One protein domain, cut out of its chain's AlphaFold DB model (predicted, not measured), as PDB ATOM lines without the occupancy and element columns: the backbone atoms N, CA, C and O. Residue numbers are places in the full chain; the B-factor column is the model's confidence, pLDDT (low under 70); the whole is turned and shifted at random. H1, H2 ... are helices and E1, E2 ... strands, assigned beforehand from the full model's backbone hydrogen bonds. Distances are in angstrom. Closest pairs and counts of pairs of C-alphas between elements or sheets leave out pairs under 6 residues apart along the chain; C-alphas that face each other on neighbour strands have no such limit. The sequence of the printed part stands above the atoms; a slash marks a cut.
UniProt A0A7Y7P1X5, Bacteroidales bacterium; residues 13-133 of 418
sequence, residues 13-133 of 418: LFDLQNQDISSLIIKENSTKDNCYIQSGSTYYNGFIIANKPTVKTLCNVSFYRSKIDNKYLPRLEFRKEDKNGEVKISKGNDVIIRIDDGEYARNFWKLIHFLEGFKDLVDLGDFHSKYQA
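This is residues 13 to 133 of the 418 residues of a protein of Bacteroidales bacterium (UniProt A0A7Y7P1X5). One strongly twisted sheet, with the long hairpin of E5 and E6 in it, has the helix H1 over one of its faces, along E4, and no named helix on the other face. E4 bends sharply, its first part pairing with E3 of the E2 and E3 hairpin and its later part lying between E5 and the short E1; the short H2 is away from the sheet, near the last residue of H1. The 121 printed residues have six named strands and two named helices, in the order E1 E2 E3 E4 E5 E6 H1 H2, and the class is mixed, helices and strands. The branched sheet is mixed too: E1 is parallel to E4, and the other neighbour pairs are antiparallel. The whole is compact, with a radius of gyration of the C-alphas of 15.3 A and spans of 40 by 34 by 31 A.

Begin at E1, residues 13 to 15, the parallel neighbour of E4, residues 42 to 51; N 48 and O 14 are 2.8 A apart, within hydrogen-bond range. Next, E2, residues 25 to 28, forms a hairpin with E3, residues 35 to 39, where N 27 and O 36 are 2.9 A apart. E3 and E4 are a hairpin, with N 44 and O 37 at 2.8 A. E4 bends by 77 degrees at residue 45; beyond it, E1 lies on one side of E4, and E5, residues 55 to 65, on the other side. In the hairpin of E4 and E5, N 47 and O 59 are 2.8 A apart. E5 and E6, residues 72 to 82, are a hairpin with an angle of 161 degrees between their directions; N 58 and O 79 are 2.9 A apart. E2 to E6 make a meander, each strand the antiparallel neighbour of the one before. H1, residues 102 to 116, is on the sheet at a height of 9.4 A, over E4 and along it at 13 degrees on the local plane; with 2 C-alphas falling on E5, it is only just not over E5. The closest C-alphas of H1 and E4 are those of Asn 107 and Ile 49, 5.7 A apart. H2, residues 127 to 130, is not on the sheet; it is close to H1 but not clearly touching, the closest C-alphas being those of His 128 and Glu 116, 7.9 A apart. In H1 every O i to N i+4 pair is within hydrogen-bond range; H2 is too short for such a pair, and its 1 O i to N i+3 pair is not within range.

Find C-alpha 13 at (111.447, 119.916, 97.438), where E1 begins its 6.5 A; E2 then spans 10.0 A, E3 13.4 A and E4 20.4 A. Look for C-alpha 55 at (105.758, 119.515, 110.752): from there E5 runs 32.3 A, and E6 returns over 30.5 A. H1 covers 20.9 A, and H2 covers 5.7 A to C-alpha 130 at (87.213, 132.520, 82.135).

The two C-alphas farthest apart, those of Pro 53 and Ile 68, are 43.7 A from each other. The printed part has no cut. The link from E6 to H1, residues 83 to 101, is long. The mean pLDDT of the printed part is 81.8; look for values under 70 at residues 88 to 96 and 125 to 133.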
ATOM      1  N   LEU A  13     112.581 119.014  97.260       89.81
ATOM      2  CA  LEU A  13     111.447 119.916  97.438       89.81
ATOM      3  C   LEU A  13     111.943 121.364  97.427       89.81
ATOM      4  O   LEU A  13     112.947 121.675  98.070       89.81
ATOM      5  N   PHE A  14     111.242 122.241  96.712       92.25
ATOM      6  CA  PHE A  14     111.574 123.665  96.636       92.25
ATOM      7  C   PHE A  14     110.892 124.445  97.768       92.25
ATOM      8  O   PHE A  14     109.690 124.289  97.982       92.25
ATOM      9  N   ASP A  15     111.622 125.285  98.503       92.12
ATOM     10  CA  ASP A  15     111.071 126.006  99.659       92.12
ATOM     11  C   ASP A  15     110.508 127.379  99.271       92.12
ATOM     12  O   ASP A  15     111.250 128.348  99.121       92.12
ATOM     13  N   LEU A  16     109.178 127.486  99.178       91.25
ATOM     14  CA  LEU A  16     108.489 128.718  98.769       91.25
ATOM     15  C   LEU A  16     108.594 129.875  99.774       91.25
ATOM     16  O   LEU A  16     108.256 131.013  99.429       91.25
ATOM     17  N   GLN A  17     109.016 129.603 101.012       86.62
ATOM     18  CA  GLN A  17     109.222 130.648 102.019       86.62
ATOM     19  C   GLN A  17     110.570 131.343 101.834       86.62
ATOM     20  O   GLN A  17     110.670 132.548 102.043       86.62
ATOM     21  N   ASN A  18     111.592 130.574 101.457       87.31
ATOM     22  CA  ASN A  18     112.988 130.996 101.552       87.31
ATOM     23  C   ASN A  18     113.686 131.120 100.193       87.31
ATOM     24  O   ASN A  18     114.791 131.656 100.129       87.31
ATOM     25  N   GLN A  19     113.079 130.614  99.119       88.62
ATOM     26  CA  GLN A  19     113.668 130.592  97.783       88.62
ATOM     27  C   GLN A  19     112.797 131.355  96.782       88.62
ATOM     28  O   GLN A  19     111.569 131.398  96.899       88.62
ATOM     29  N   ASP A  20     113.447 131.961  95.789       86.44
ATOM     30  CA  ASP A  20     112.771 132.710  94.734       86.44
ATOM     31  C   ASP A  20     112.272 131.775  93.629       86.44
ATOM     32  O   ASP A  20     113.052 131.176  92.888       86.44
ATOM     33  N   ILE A  21     110.949 131.655  93.523       88.75
ATOM     34  CA  ILE A  21     110.269 130.756  92.587       88.75
ATOM     35  C   ILE A  21     110.552 131.104  91.117       88.75
ATOM     36  O   ILE A  21     110.420 130.233  90.257       88.75
ATOM     37  N   SER A  22     110.979 132.336  90.808       84.75
ATOM     38  CA  SER A  22     111.273 132.753  89.429       84.75
ATOM     39  C   SER A  22     112.486 132.043  88.819       84.75
ATOM     40  O   SER A  22     112.700 132.134  87.612       84.75
ATOM     41  N   SER A  23     113.292 131.342  89.625       86.88
ATOM     42  CA  SER A  23     114.423 130.550  89.133       86.88
ATOM     43  C   SER A  23     114.007 129.202  88.530       86.88
ATOM     44  O   SER A  23     114.837 128.515  87.930       86.88
ATOM     45  N   LEU A  24     112.752 128.789  88.724       91.06
ATOM     46  CA  LEU A  24     112.254 127.491  88.290       91.06
ATOM     47  C   LEU A  24     111.710 127.533  86.866       91.06
ATOM     48  O   LEU A  24     111.097 128.505  86.430       91.06
ATOM     49  N   ILE A  25     111.867 126.409  86.170       90.69
ATOM     50  CA  ILE A  25     111.225 126.149  84.882       90.69
ATOM     51  C   ILE A  25     110.556 124.779  84.867       90.69
ATOM     52  O   ILE A  25     111.028 123.842  85.517       90.69
ATOM     53  N   ILE A  26     109.482 124.651  84.087       90.44
ATOM     54  CA  ILE A  26     108.870 123.360  83.756       90.44
ATOM     55  C   ILE A  26     109.392 122.929  82.391       90.44
ATOM     56  O   ILE A  26     109.294 123.675  81.414       90.44
ATOM     57  N   LYS A  27     109.969 121.729  82.324       88.56
ATOM     58  CA  LYS A  27     110.554 121.191  81.097       88.56
ATOM     59  C   LYS A  27     109.997 119.809  80.780       88.56
ATOM     60  O   LYS A  27     109.946 118.940  81.648       88.56
ATOM     61  N   GLU A  28     109.630 119.616  79.517       89.31
ATOM     62  CA  GLU A  28     109.234 118.320  78.965       89.31
ATOM     63  C   GLU A  28     110.421 117.342  78.964       89.31
ATOM     64  O   GLU A  28     111.565 117.722  78.683       89.31
ATOM     65  N   ASN A  29     110.158 116.078  79.290       85.19
ATOM     66  CA  ASN A  29     111.168 115.030  79.233       85.19
ATOM     67  C   ASN A  29     111.433 114.553  77.792       85.19
ATOM     68  O   ASN A  29     110.658 114.795  76.870       85.19
ATOM     69  N   SER A  30     112.544 113.843  77.582       85.00
ATOM     70  CA  SER A  30     112.953 113.401  76.238       85.00
ATOM     71  C   SER A  30     111.940 112.469  75.559       85.00
ATOM     72  O   SER A  30     111.857 112.442  74.334       85.00
ATOM     73  N   THR A  31     111.179 111.705  76.343       83.38
ATOM     74  CA  THR A  31     110.151 110.756  75.887       83.38
ATOM     75  C   THR A  31     108.788 111.407  75.638       83.38
ATOM     76  O   THR A  31     107.902 110.755  75.087       83.38
ATOM     77  N   LYS A  32     108.629 112.692  75.979       83.38
ATOM     78  CA  LYS A  32     107.390 113.473  75.853       83.38
ATOM     79  C   LYS A  32     106.178 112.804  76.493       83.38
ATOM     80  O   LYS A  32     105.082 112.799  75.933       83.38
ATOM     81  N   ASP A  33     106.375 112.174  77.638       83.62
ATOM     82  CA  ASP A  33     105.316 111.541  78.425       83.62
ATOM     83  C   ASP A  33     105.179 112.158  79.822       83.62
ATOM     84  O   ASP A  33     104.174 111.920  80.491       83.62
ATOM     85  N   ASN A  34     106.126 113.010  80.236       86.31
ATOM     86  CA  ASN A  34     106.084 113.720  81.512       86.31
ATOM     87  C   ASN A  34     106.825 115.074  81.457       86.31
ATOM     88  O   ASN A  34     107.619 115.338  80.551       86.31
ATOM     89  N   CYS A  35     106.602 115.915  82.467       89.50
ATOM     90  CA  CYS A  35     107.340 117.153  82.709       89.50
ATOM     91  C   CYS A  35     108.024 117.122  84.079       89.50
ATOM     92  O   CYS A  35     107.550 116.466  85.007       89.50
ATOM     93  N   TYR A  36     109.111 117.879  84.221       88.81
ATOM     94  CA  TYR A  36     109.803 118.060  85.497       88.81
ATOM     95  C   TYR A  36     109.998 119.539  85.809       88.81
ATOM     96  O   TYR A  36     110.219 120.353  84.908       88.81
ATOM     97  N   ILE A  37     109.959 119.868  87.098       92.31
ATOM     98  CA  ILE A  37     110.324 121.188  87.609       92.31
ATOM     99  C   ILE A  37     111.827 121.171  87.885       92.31
ATOM    100  O   ILE A  37     112.323 120.260  88.550       92.31
ATOM    101  N   GLN A  38     112.563 122.157  87.378       91.62
ATOM    102  CA  GLN A  38     114.008 122.246  87.594       91.62
ATOM    103  C   GLN A  38     114.489 123.685  87.784       91.62
ATOM    104  O   GLN A  38     113.908 124.622  87.242       91.62
ATOM    105  N   SER A  39     115.592 123.839  88.515       90.81
ATOM    106  CA  SER A  39     116.390 125.070  88.586       90.81
ATOM    107  C   SER A  39     117.851 124.684  88.380       90.81
ATOM    108  O   SER A  39     118.415 123.933  89.177       90.81
ATOM    109  N   GLY A  40     118.463 125.154  87.291       86.38
ATOM    110  CA  GLY A  40     119.797 124.701  86.890       86.38
ATOM    111  C   GLY A  40     119.829 123.190  86.622       86.38
ATOM    112  O   GLY A  40     119.121 122.705  85.743       86.38
ATOM    113  N   SER A  41     120.653 122.453  87.373       85.50
ATOM    114  CA  SER A  41     120.796 120.989  87.291       85.50
ATOM    115  C   SER A  41     119.961 120.213  88.319       85.50
ATOM    116  O   SER A  41     120.008 118.983  88.341       85.50
ATOM    117  N   THR A  42     119.213 120.904  89.184       88.12
ATOM    118  CA  THR A  42     118.427 120.283  90.258       88.12
ATOM    119  C   THR A  42     116.975 120.099  89.834       88.12
ATOM    120  O   THR A  42     116.333 121.058  89.403       88.12
ATOM    121  N   TYR A  43     116.453 118.883  90.011       90.31
ATOM    122  CA  TYR A  43     115.052 118.532  89.775       90.31
ATOM    123  C   TYR A  43     114.256 118.528  91.075       90.31
ATOM    124  O   TYR A  43     114.757 118.060  92.099       90.31
ATOM    125  N   TYR A  44     113.008 118.989  91.005       91.56
ATOM    126  CA  TYR A  44     112.084 119.073  92.132       91.56
ATOM    127  C   TYR A  44     110.799 118.284  91.853       91.56
ATOM    128  O   TYR A  44     110.251 118.361  90.752       91.56
ATOM    129  N   ASN A  45     110.302 117.546  92.850       88.62
ATOM    130  CA  ASN A  45     109.015 116.829  92.787       88.62
ATOM    131  C   ASN A  45     107.845 117.607  93.403       88.62
ATOM    132  O   ASN A  45     106.689 117.186  93.306       88.62
ATOM    133  N   GLY A  46     108.129 118.727  94.059       90.62
ATOM    134  CA  GLY A  46     107.131 119.469  94.802       90.62
ATOM    135  C   GLY A  46     107.708 120.651  95.560       90.62
ATOM    136  O   GLY A  46     108.879 121.012  95.427       90.62
ATOM    137  N   PHE A  47     106.849 121.244  96.377       93.94
ATOM    138  CA  PHE A  47     107.101 122.487  97.085       93.94
ATOM    139  C   PHE A  47     106.850 122.323  98.577       93.94
ATOM    140  O   PHE A  47     105.861 121.715  98.988       93.94
ATOM    141  N   ILE A  48     107.699 122.932  99.399       92.00
ATOM    142  CA  ILE A  48     107.401 123.181 100.806       92.00
ATOM    143  C   ILE A  48     106.540 124.445 100.854       92.00
ATOM    144  O   ILE A  48     107.017 125.541 100.568       92.00
ATOM    145  N   ILE A  49     105.262 124.286 101.203       90.75
ATOM    146  CA  ILE A  49     104.307 125.398 101.335       90.75
ATOM    147  C   ILE A  49     104.501 126.115 102.677       90.75
ATOM    148  O   ILE A  49     104.400 127.338 102.740       90.75
ATOM    149  N   ALA A  50     104.784 125.355 103.740       87.94
ATOM    150  CA  ALA A  50     105.178 125.898 105.039       87.94
ATOM    151  C   ALA A  50     106.091 124.931 105.797       87.94
ATOM    152  O   ALA A  50     105.882 123.710 105.777       87.94
ATOM    153  N   ASN A  51     107.053 125.481 106.535       87.50
ATOM    154  CA  ASN A  51     108.053 124.725 107.281       87.50
ATOM    155  C   ASN A  51     107.980 125.089 108.769       87.50
ATOM    156  O   ASN A  51     108.644 126.013 109.233       87.50
ATOM    157  N   LYS A  52     107.142 124.377 109.531       84.62
ATOM    158  CA  LYS A  52     106.963 124.637 110.966       84.62
ATOM    159  C   LYS A  52     107.947 123.813 111.804       84.62
ATOM    160  O   LYS A  52     108.417 122.766 111.357       84.62
ATOM    161  N   PRO A  53     108.204 124.204 113.070       82.44
ATOM    162  CA  PRO A  53     109.203 123.550 113.916       82.44
ATOM    163  C   PRO A  53     109.003 122.057 114.167       82.44
ATOM    164  O   PRO A  53     109.925 121.425 114.669       82.44
ATOM    165  N   THR A  54     107.828 121.489 113.898       79.69
ATOM    166  CA  THR A  54     107.506 120.074 114.150       79.69
ATOM    167  C   THR A  54     106.941 119.343 112.933       79.69
ATOM    168  O   THR A  54     106.916 118.115 112.940       79.69
ATOM    169  N   VAL A  55     106.475 120.067 111.911       85.19
ATOM    170  CA  VAL A  55     105.758 119.515 110.752       85.19
ATOM    171  C   VAL A  55     106.006 120.396 109.530       85.19
ATOM    172  O   VAL A  55     105.964 121.623 109.625       85.19
ATOM    173  N   LYS A  56     106.179 119.771 108.368       87.44
ATOM    174  CA  LYS A  56     106.215 120.431 107.061       87.44
ATOM    175  C   LYS A  56     104.906 120.193 106.324       87.44
ATOM    176  O   LYS A  56     104.316 119.124 106.427       87.44
ATOM    177  N   THR A  57     104.435 121.205 105.604       89.00
ATOM    178  CA  THR A  57     103.313 121.070 104.666       89.00
ATOM    179  C   THR A  57     103.866 121.144 103.257       89.00
ATOM    180  O   THR A  57     104.522 122.124 102.906       89.00
ATOM    181  N   LEU A  58     103.613 120.101 102.478       90.06
ATOM    182  CA  LEU A  58     104.167 119.902 101.149       90.06
ATOM    183  C   LEU A  58     103.057 119.910 100.102       90.06
ATOM    184  O   LEU A  58     101.930 119.504 100.390       90.06
ATOM    185  N   CYS A  59     103.400 120.332  98.891       91.38
ATOM    186  CA  CYS A  59     102.603 120.137  97.692       91.38
ATOM    187  C   CYS A  59     103.453 119.409  96.654       91.38
ATOM    188  O   CYS A  59     104.323 120.018  96.029       91.38
ATOM    189  N   ASN A  60     103.191 118.123  96.452       90.50
ATOM    190  CA  ASN A  60     103.781 117.380  95.348       90.50
ATOM    191  C   ASN A  60     103.069 117.759  94.054       90.50
ATOM    192  O   ASN A  60     101.847 117.925  94.033       90.50
ATOM    193  N   VAL A  61     103.839 117.893  92.980       90.88
ATOM    194  CA  VAL A  61     103.313 118.233  91.659       90.88
ATOM    195  C   VAL A  61     103.699 117.130  90.697       90.88
ATOM    196  O   VAL A  61     104.873 116.826  90.508       90.88
ATOM    197  N   SER A  62     102.691 116.527  90.079       90.25
ATOM    198  CA  SER A  62     102.874 115.536  89.022       90.25
ATOM    199  C   SER A  62     102.190 116.006  87.749       90.25
ATOM    200  O   SER A  62     101.148 116.653  87.806       90.25
ATOM    201  N   PHE A  63     102.775 115.694  86.599       90.69
ATOM    202  CA  PHE A  63     102.273 116.120  85.299       90.69
ATOM    203  C   PHE A  63     101.781 114.907  84.521       90.69
ATOM    204  O   PHE A  63     102.483 113.906  84.403       90.69
ATOM    205  N   TYR A  64     100.569 114.988  83.982       87.50
ATOM    206  CA  TYR A  64      99.997 113.919  83.170       87.50
ATOM    207  C   TYR A  64      99.691 114.435  81.781       87.50
ATOM    208  O   TYR A  64      98.900 115.363  81.626       87.50
ATOM    209  N   ARG A  65     100.290 113.810  80.766       87.56
ATOM    210  CA  ARG A  65     100.016 114.182  79.383       87.56
ATOM    211  C   ARG A  65      98.566 113.862  79.026       87.56
ATOM    212  O   ARG A  65      98.138 112.707  79.057       87.56
ATOM    213  N   SER A  66      97.818 114.899  78.688       81.62
ATOM    214  CA  SER A  66      96.461 114.807  78.179       81.62
ATOM    215  C   SER A  66      96.485 114.341  76.726       81.62
ATOM    216  O   SER A  66      97.287 114.794  75.907       81.62
ATOM    217  N   LYS A  67      95.582 113.413  76.399       78.50
ATOM    218  CA  LYS A  67      95.398 112.906  75.031       78.50
ATOM    219  C   LYS A  67      94.514 113.818  74.172       78.50
ATOM    220  O   LYS A  67      94.377 113.549  72.985       78.50
ATOM    221  N   ILE A  68      93.887 114.834  74.769       78.06
ATOM    222  CA  ILE A  68      92.902 115.698  74.104       78.06
ATOM    223  C   ILE A  68      93.594 116.908  73.466       78.06
ATOM    224  O   ILE A  68      93.348 117.213  72.304       78.06
ATOM    225  N   ASP A  69      94.485 117.568  74.203       78.19
ATOM    226  CA  ASP A  69      95.106 118.847  73.837       78.19
ATOM    227  C   ASP A  69      96.645 118.788  73.782       78.19
ATOM    228  O   ASP A  69      97.296 119.798  73.525       78.19
ATOM    229  N   ASN A  70      97.238 117.601  73.979       82.00
ATOM    230  CA  ASN A  70      98.685 117.351  74.004       82.00
ATOM    231  C   ASN A  70      99.472 118.142  75.068       82.00
ATOM    232  O   ASN A  70     100.703 118.179  74.994       82.00
ATOM    233  N   LYS A  71      98.793 118.715  76.065       87.12
ATOM    234  CA  LYS A  71      99.404 119.420  77.199       87.12
ATOM    235  C   LYS A  71      99.519 118.526  78.430       87.12
ATOM    236  O   LYS A  71      99.055 117.384  78.441       87.12
ATOM    237  N   TYR A  72     100.154 119.038  79.480       88.44
ATOM    238  CA  TYR A  72     100.362 118.319  80.731       88.44
ATOM    239  C   TYR A  72      99.472 118.865  81.846       88.44
ATOM    240  O   TYR A  72      99.688 119.972  82.329       88.44
ATOM    241  N   LEU A  73      98.503 118.073  82.299       87.69
ATOM    242  CA  LEU A  73      97.643 118.424  83.427       87.69
ATOM    243  C   LEU A  73      98.438 118.289  84.741       87.69
ATOM    244  O   LEU A  73      98.869 117.170  85.062       87.69
ATOM    245  N   PRO A  74      98.631 119.372  85.519       89.31
ATOM    246  CA  PRO A  74      99.283 119.299  86.813       89.31
ATOM    247  C   PRO A  74      98.296 118.734  87.839       89.31
ATOM    248  O   PRO A  74      97.167 119.203  87.983       89.31
ATOM    249  N   ARG A  75      98.724 117.723  88.587       88.06
ATOM    250  CA  ARG A  75      97.991 117.172  89.726       88.06
ATOM    251  C   ARG A  75      98.744 117.516  90.996       88.06
ATOM    252  O   ARG A  75      99.901 117.121  91.164       88.06
ATOM    253  N   LEU A  76      98.065 118.269  91.853       90.50
ATOM    254  CA  LEU A  76      98.589 118.738  93.124       90.50
ATOM    255  C   LEU A  76      98.174 117.774  94.225       90.50
ATOM    256  O   LEU A  76      96.990 117.479  94.389       90.50
ATOM    257  N   GLU A  77      99.151 117.309  94.990       88.00
ATOM    258  CA  GLU A  77      98.912 116.478  96.157       88.00
ATOM    259  C   GLU A  77      99.490 117.153  97.399       88.00
ATOM    260  O   GLU A  77     100.703 117.319  97.533       88.00
ATOM    261  N   PHE A  78      98.612 117.528  98.326       87.88
ATOM    262  CA  PHE A  78      99.002 118.187  99.564       87.88
ATOM    263  C   PHE A  78      99.181 117.166 100.687       87.88
ATOM    264  O   PHE A  78      98.293 116.353 100.941       87.88
ATOM    265  N   ARG A  79     100.315 117.224 101.394       86.06
ATOM    266  CA  ARG A  79     100.629 116.318 102.512       86.06
ATOM    267  C   ARG A  79     101.255 117.062 103.688       86.06
ATOM    268  O   ARG A  79     101.825 118.144 103.530       86.06
ATOM    269  N   LYS A  80     101.166 116.468 104.881       86.06
ATOM    270  CA  LYS A  80     101.942 116.883 106.057       86.06
ATOM    271  C   LYS A  80     102.921 115.791 106.442       86.06
ATOM    272  O   LYS A  80     102.508 114.659 106.673       86.06
ATOM    273  N   GLU A  81     104.182 116.163 106.578       86.12
ATOM    274  CA  GLU A  81     105.256 115.271 107.013       86.12
ATOM    275  C   GLU A  81     105.843 115.765 108.330       86.12
ATOM    276  O   GLU A  81     105.922 116.973 108.585       86.12
ATOM    277  N   ASP A  82     106.228 114.838 109.197       81.75
ATOM    278  CA  ASP A  82     107.024 115.171 110.371       81.75
ATOM    279  C   ASP A  82     108.513 115.374 110.015       81.75
ATOM    280  O   ASP A  82     108.909 115.408 108.850       81.75
ATOM    281  N   LYS A  83     109.369 115.564 111.026       76.06
ATOM    282  CA  LYS A  83     110.813 115.762 110.808       76.06
ATOM    283  C   LYS A  83     111.536 114.535 110.256       76.06
ATOM    284  O   LYS A  83     112.621 114.704 109.705       76.06
ATOM    285  N   ASN A  84     110.957 113.350 110.415       75.44
ATOM    286  CA  ASN A  84     111.520 112.095 109.939       75.44
ATOM    287  C   ASN A  84     111.056 111.777 108.507       75.44
ATOM    288  O   ASN A  84     111.493 110.778 107.942       75.44
ATOM    289  N   GLY A  85     110.211 112.631 107.911       71.19
ATOM    290  CA  GLY A  85     109.628 112.414 106.586       71.19
ATOM    291  C   GLY A  85     108.439 111.453 106.610       71.19
ATOM    292  O   GLY A  85     107.993 111.006 105.556       71.19
ATOM    293  N   GLU A  86     107.911 111.119 107.793       77.12
ATOM    294  CA  GLU A  86     106.732 110.269 107.894       77.12
ATOM    295  C   GLU A  86     105.468 111.103 107.693       77.12
ATOM    296  O   GLU A  86     105.261 112.155 108.315       77.12
ATOM    297  N   VAL A  87     104.599 110.622 106.801       75.12
ATOM    298  CA  VAL A  87     103.305 111.247 106.536       75.12
ATOM    299  C   VAL A  87     102.471 111.181 107.808       75.12
ATOM    300  O   VAL A  87     102.164 110.102 108.319       75.12
ATOM    301  N   LYS A  88     102.045 112.339 108.315       69.88
ATOM    302  CA  LYS A  88     101.093 112.365 109.422       69.88
ATOM    303  C   LYS A  88      99.735 111.907 108.915       69.88
ATOM    304  O   LYS A  88      99.138 112.569 108.078       69.88
ATOM    305  N   ILE A  89      99.230 110.816 109.477       64.75
ATOM    306  CA  ILE A  89      97.857 110.342 109.285       64.75
ATOM    307  C   ILE A  89      97.108 110.617 110.591       64.75
ATOM    308  O   ILE A  89      97.600 110.282 111.671       64.75
ATOM    309  N   SER A  90      95.932 111.247 110.537       55.25
ATOM    310  CA  SER A  90      95.133 111.476 111.748       55.25
ATOM    311  C   SER A  90      94.099 110.368 111.895       55.25
ATOM    312  O   SER A  90      93.103 110.359 111.183       55.25
ATOM    313  N   LYS A  91      94.342 109.417 112.811       53.03
ATOM    314  CA  LYS A  91      93.395 108.342 113.185       53.03
ATOM    315  C   LYS A  91      92.732 107.626 111.986       53.03
ATOM    316  O   LYS A  91      91.546 107.326 112.034       53.03
ATOM    317  N   GLY A  92      93.489 107.369 110.918       52.69
ATOM    318  CA  GLY A  92      92.991 106.667 109.726       52.69
ATOM    319  C   GLY A  92      92.196 107.513 108.723       52.69
ATOM    320  O   GLY A  92      91.705 106.947 107.756       52.69
ATOM    321  N   ASN A  93      92.096 108.835 108.913       52.06
ATOM    322  CA  ASN A  93      91.473 109.764 107.965       52.06
ATOM    323  C   ASN A  93      92.507 110.688 107.297       52.06
ATOM    324  O   ASN A  93      93.562 110.986 107.874       52.06
ATOM    325  N   ASP A  94      92.144 111.195 106.115       56.88
ATOM    326  CA  ASP A  94      92.894 112.215 105.381       56.88
ATOM    327  C   ASP A  94      93.133 113.462 106.244       56.88
ATOM    328  O   ASP A  94      92.250 113.959 106.953       56.88
ATOM    329  N   VAL A  95      94.351 114.002 106.188       69.31
ATOM    330  CA  VAL A  95      94.685 115.250 106.876       69.31
ATOM    331  C   VAL A  95      94.105 116.421 106.097       69.31
ATOM    332  O   VAL A  95      94.577 116.750 105.014       69.31
ATOM    333  N   ILE A  96      93.127 117.113 106.681       69.06
ATOM    334  CA  ILE A  96      92.638 118.376 106.123       69.06
ATOM    335  C   ILE A  96      93.756 119.422 106.222       69.06
ATOM    336  O   ILE A  96      94.177 119.819 107.315       69.06
ATOM    337  N   ILE A  97      94.229 119.890 105.069       77.88
ATOM    338  CA  ILE A  97      95.177 120.999 104.951       77.88
ATOM    339  C   ILE A  97      94.362 122.248 104.641       77.88
ATOM    340  O   ILE A  97      93.958 122.483 103.506       77.88
ATOM    341  N   ARG A  98      94.065 123.026 105.685       72.62
ATOM    342  CA  ARG A  98      93.422 124.328 105.516       72.62
ATOM    343  C   ARG A  98      94.434 125.332 104.977       72.62
ATOM    344  O   ARG A  98      95.560 125.400 105.464       72.62
ATOM    345  N   ILE A  99      94.003 126.095 103.981       78.81
ATOM    346  CA  ILE A  99      94.722 127.233 103.413       78.81
ATOM    347  C   ILE A  99      94.010 128.493 103.926       78.81
ATOM    348  O   ILE A  99      93.323 129.186 103.182       78.81
ATOM    349  N   ASP A 100      94.056 128.701 105.243       74.12
ATOM    350  CA  ASP A 100      93.299 129.738 105.960       74.12
ATOM    351  C   ASP A 100      94.186 130.807 106.616       74.12
ATOM    352  O   ASP A 100      93.704 131.905 106.892       74.12
ATOM    353  N   ASP A 101      95.476 130.532 106.827       74.94
ATOM    354  CA  ASP A 101      96.434 131.541 107.277       74.94
ATOM    355  C   ASP A 101      97.088 132.293 106.105       74.94
ATOM    356  O   ASP A 101      97.165 131.821 104.966       74.94
ATOM    357  N   GLY A 102      97.549 133.514 106.387       77.50
ATOM    358  CA  GLY A 102      98.105 134.388 105.359       77.50
ATOM    359  C   GLY A 102      99.389 133.858 104.716       77.50
ATOM    360  O   GLY A 102      99.720 134.289 103.617       77.50
ATOM    361  N   GLU A 103     100.126 132.956 105.363       80.88
ATOM    362  CA  GLU A 103     101.379 132.410 104.836       80.88
ATOM    363  C   GLU A 103     101.120 131.220 103.903       80.88
ATOM    364  O   GLU A 103     101.552 131.255 102.748       80.88
ATOM    365  N   TYR A 104     100.334 130.230 104.350       81.69
ATOM    366  CA  TYR A 104      99.859 129.119 103.522       81.69
ATOM    367  C   TYR A 104      99.135 129.649 102.288       81.69
ATOM    368  O   TYR A 104      99.429 129.203 101.179       81.69
ATOM    369  N   ALA A 105      98.229 130.619 102.457       84.62
ATOM    370  CA  ALA A 105      97.484 131.199 101.345       84.62
ATOM    371  C   ALA A 105      98.402 131.899 100.338       84.62
ATOM    372  O   ALA A 105      98.272 131.675  99.136       84.62
ATOM    373  N   ARG A 106      99.369 132.701 100.802       86.50
ATOM    374  CA  ARG A 106     100.321 133.377  99.907       86.50
ATOM    375  C   ARG A 106     101.192 132.385  99.143       86.50
ATOM    376  O   ARG A 106     101.342 132.535  97.934       86.50
ATOM    377  N   ASN A 107     101.743 131.373  99.808       89.00
ATOM    378  CA  ASN A 107     102.609 130.392  99.148       89.00
ATOM    379  C   ASN A 107     101.828 129.465  98.208       89.00
ATOM    380  O   ASN A 107     102.326 129.133  97.135       89.00
ATOM    381  N   PHE A 108     100.583 129.124  98.547       89.06
ATOM    382  CA  PHE A 108      99.679 128.441  97.625       89.06
ATOM    383  C   PHE A 108      99.450 129.269  96.354       89.06
ATOM    384  O   PHE A 108      99.677 128.770  95.256       89.06
ATOM    385  N   TRP A 109      99.083 130.548  96.476       86.50
ATOM    386  CA  TRP A 109      98.858 131.390  95.297       86.50
ATOM    387  C   TRP A 109     100.132 131.640  94.480       86.50
ATOM    388  O   TRP A 109     100.049 131.683  93.256       86.50
ATOM    389  N   LYS A 110     101.316 131.713  95.110       88.00
ATOM    390  CA  LYS A 110     102.605 131.737  94.391       88.00
ATOM    391  C   LYS A 110     102.800 130.490  93.526       88.00
ATOM    392  O   LYS A 110     103.211 130.611  92.377       88.00
ATOM    393  N   LEU A 111     102.492 129.307  94.063       89.12
ATOM    394  CA  LEU A 111     102.555 128.055  93.310       89.12
ATOM    395  C   LEU A 111     101.580 128.066  92.123       89.12
ATOM    396  O   LEU A 111     101.976 127.726  91.011       89.12
ATOM    397  N   ILE A 112     100.329 128.483  92.341       88.06
ATOM    398  CA  ILE A 112      99.331 128.569  91.265       88.06
ATOM    399  C   ILE A 112      99.792 129.535  90.166       88.06
ATOM    400  O   ILE A 112      99.739 129.185  88.990       88.06
ATOM    401  N   HIS A 113     100.320 130.703  90.540       84.25
ATOM    402  CA  HIS A 113     100.861 131.675  89.590       84.25
ATOM    403  C   HIS A 113     102.056 131.124  88.795       84.25
ATOM    404  O   HIS A 113     102.144 131.327  87.586       84.25
ATOM    405  N   PHE A 114     102.956 130.379  89.442       89.00
ATOM    406  CA  PHE A 114     104.058 129.715  88.746       89.00
ATOM    407  C   PHE A 114     103.559 128.721  87.694       89.00
ATOM    408  O   PHE A 114     104.040 128.757  86.566       89.00
ATOM    409  N   LEU A 115     102.576 127.877  88.021       88.19
ATOM    410  CA  LEU A 115     101.999 126.933  87.055       88.19
ATOM    411  C   LEU A 115     101.319 127.661  85.883       88.19
ATOM    412  O   LEU A 115     101.462 127.234  84.738       88.19
ATOM    413  N   GLU A 116     100.636 128.781  86.151       82.56
ATOM    414  CA  GLU A 116     100.027 129.636  85.121       82.56
ATOM    415  C   GLU A 116     101.067 130.196  84.139       82.56
ATOM    416  O   GLU A 116     100.817 130.253  82.932       82.56
ATOM    417  N   GLY A 117     102.266 130.531  84.625       82.94
ATOM    418  CA  GLY A 117     103.378 131.009  83.799       82.94
ATOM    419  C   GLY A 117     103.817 130.041  82.690       82.94
ATOM    420  O   GLY A 117     104.454 130.471  81.731       82.94
ATOM    421  N   PHE A 118     103.443 128.758  82.769       83.94
ATOM    422  CA  PHE A 118     103.779 127.719  81.787       83.94
ATOM    423  C   PHE A 118     102.548 127.171  81.043       83.94
ATOM    424  O   PHE A 118     102.570 126.034  80.575       83.94
ATOM    425  N   LYS A 119     101.483 127.970  80.888       79.75
ATOM    426  CA  LYS A 119     100.211 127.600  80.220       79.75
ATOM    427  C   LYS A 119     100.323 127.017  78.800       79.75
ATOM    428  O   LYS A 119      99.386 126.381  78.313       79.75
ATOM    429  N   ASP A 120     101.439 127.245  78.109       81.88
ATOM    430  CA  ASP A 120     101.687 126.660  76.785       81.88
ATOM    431  C   ASP A 120     102.024 125.165  76.878       81.88
ATOM    432  O   ASP A 120     101.708 124.400  75.969       81.88
ATOM    433  N   LEU A 121     102.609 124.741  78.003       82.50
ATOM    434  CA  LEU A 121     102.994 123.360  78.291       82.50
ATOM    435  C   LEU A 121     102.009 122.673  79.254       82.50
ATOM    436  O   LEU A 121     101.754 121.475  79.138       82.50
ATOM    437  N   VAL A 122     101.452 123.432  80.199       82.06
ATOM    438  CA  VAL A 122     100.594 122.947  81.284       82.06
ATOM    439  C   VAL A 122      99.125 123.238  80.974       82.06
ATOM    440  O   VAL A 122      98.770 124.364  80.629       82.06
ATOM    441  N   ASP A 123      98.266 122.229  81.113       79.38
ATOM    442  CA  ASP A 123      96.816 122.387  80.969       79.38
ATOM    443  C   ASP A 123      96.192 122.817  82.302       79.38
ATOM    444  O   ASP A 123      96.202 122.063  83.274       79.38
ATOM    445  N   LEU A 124      95.656 124.037  82.351       72.88
ATOM    446  CA  LEU A 124      94.874 124.558  83.480       72.88
ATOM    447  C   LEU A 124      93.385 124.736  83.117       72.88
ATOM    448  O   LEU A 124      92.641 125.401  83.841       72.88
ATOM    449  N   GLY A 125      92.940 124.167  81.991       69.56
ATOM    450  CA  GLY A 125      91.580 124.279  81.474       69.56
ATOM    451  C   GLY A 125      91.142 125.724  81.208       69.56
ATOM    452  O   GLY A 125      91.916 126.569  80.757       69.56
ATOM    453  N   ASP A 126      89.882 126.022  81.535       62.03
ATOM    454  CA  ASP A 126      89.255 127.340  81.351       62.03
ATOM    455  C   ASP A 126      89.785 128.432  82.302       62.03
ATOM    456  O   ASP A 126      89.334 129.577  82.237       62.03
ATOM    457  N   PHE A 127      90.711 128.117  83.215       63.69
ATOM    458  CA  PHE A 127      91.209 129.078  84.204       63.69
ATOM    459  C   PHE A 127      91.773 130.344  83.544       63.69
ATOM    460  O   PHE A 127      91.451 131.457  83.956       63.69
ATOM    461  N   HIS A 128      92.522 130.171  82.453       57.00
ATOM    462  CA  HIS A 128      93.114 131.278  81.709       57.00
ATOM    463  C   HIS A 128      92.079 132.125  80.949       57.00
ATOM    464  O   HIS A 128      92.239 133.336  80.842       57.00
ATOM    465  N   SER A 129      91.024 131.504  80.418       58.22
ATOM    466  CA  SER A 129      90.058 132.169  79.536       58.22
ATOM    467  C   SER A 129      88.836 132.730  80.266       58.22
ATOM    468  O   SER A 129      88.237 133.687  79.782       58.22
ATOM    469  N   LYS A 130      88.449 132.158  81.415       58.25
ATOM    470  CA  LYS A 130      87.213 132.520  82.135       58.25
ATOM    471  C   LYS A 130      87.433 133.165  83.500       58.25
ATOM    472  O   LYS A 130      86.539 133.860  83.972       58.25
ATOM    473  N   TYR A 131      88.579 132.942  84.143       56.00
ATOM    474  CA  TYR A 131      88.778 133.294  85.557       56.00
ATOM    475  C   TYR A 131      90.028 134.152  85.805       56.00
ATOM    476  O   TYR A 131      90.560 134.169  86.915       56.00
ATOM    477  N   GLN A 132      90.492 134.888  84.792       58.03
ATOM    478  CA  GLN A 132      91.644 135.779  84.915       58.03
ATOM    479  C   GLN A 132      91.233 137.185  85.385       58.03
ATOM    480  O   GLN A 132      90.328 137.805  84.827       58.03
ATOM    481  N   ALA A 133      91.950 137.729  86.371       56.66
ATOM    482  CA  ALA A 133      91.926 139.158  86.669       56.66
ATOM    483  C   ALA A 133      92.917 139.878  85.739       56.66
ATOM    484  O   ALA A 133      94.132 139.743  85.891       56.66
TER     485      ALA A 133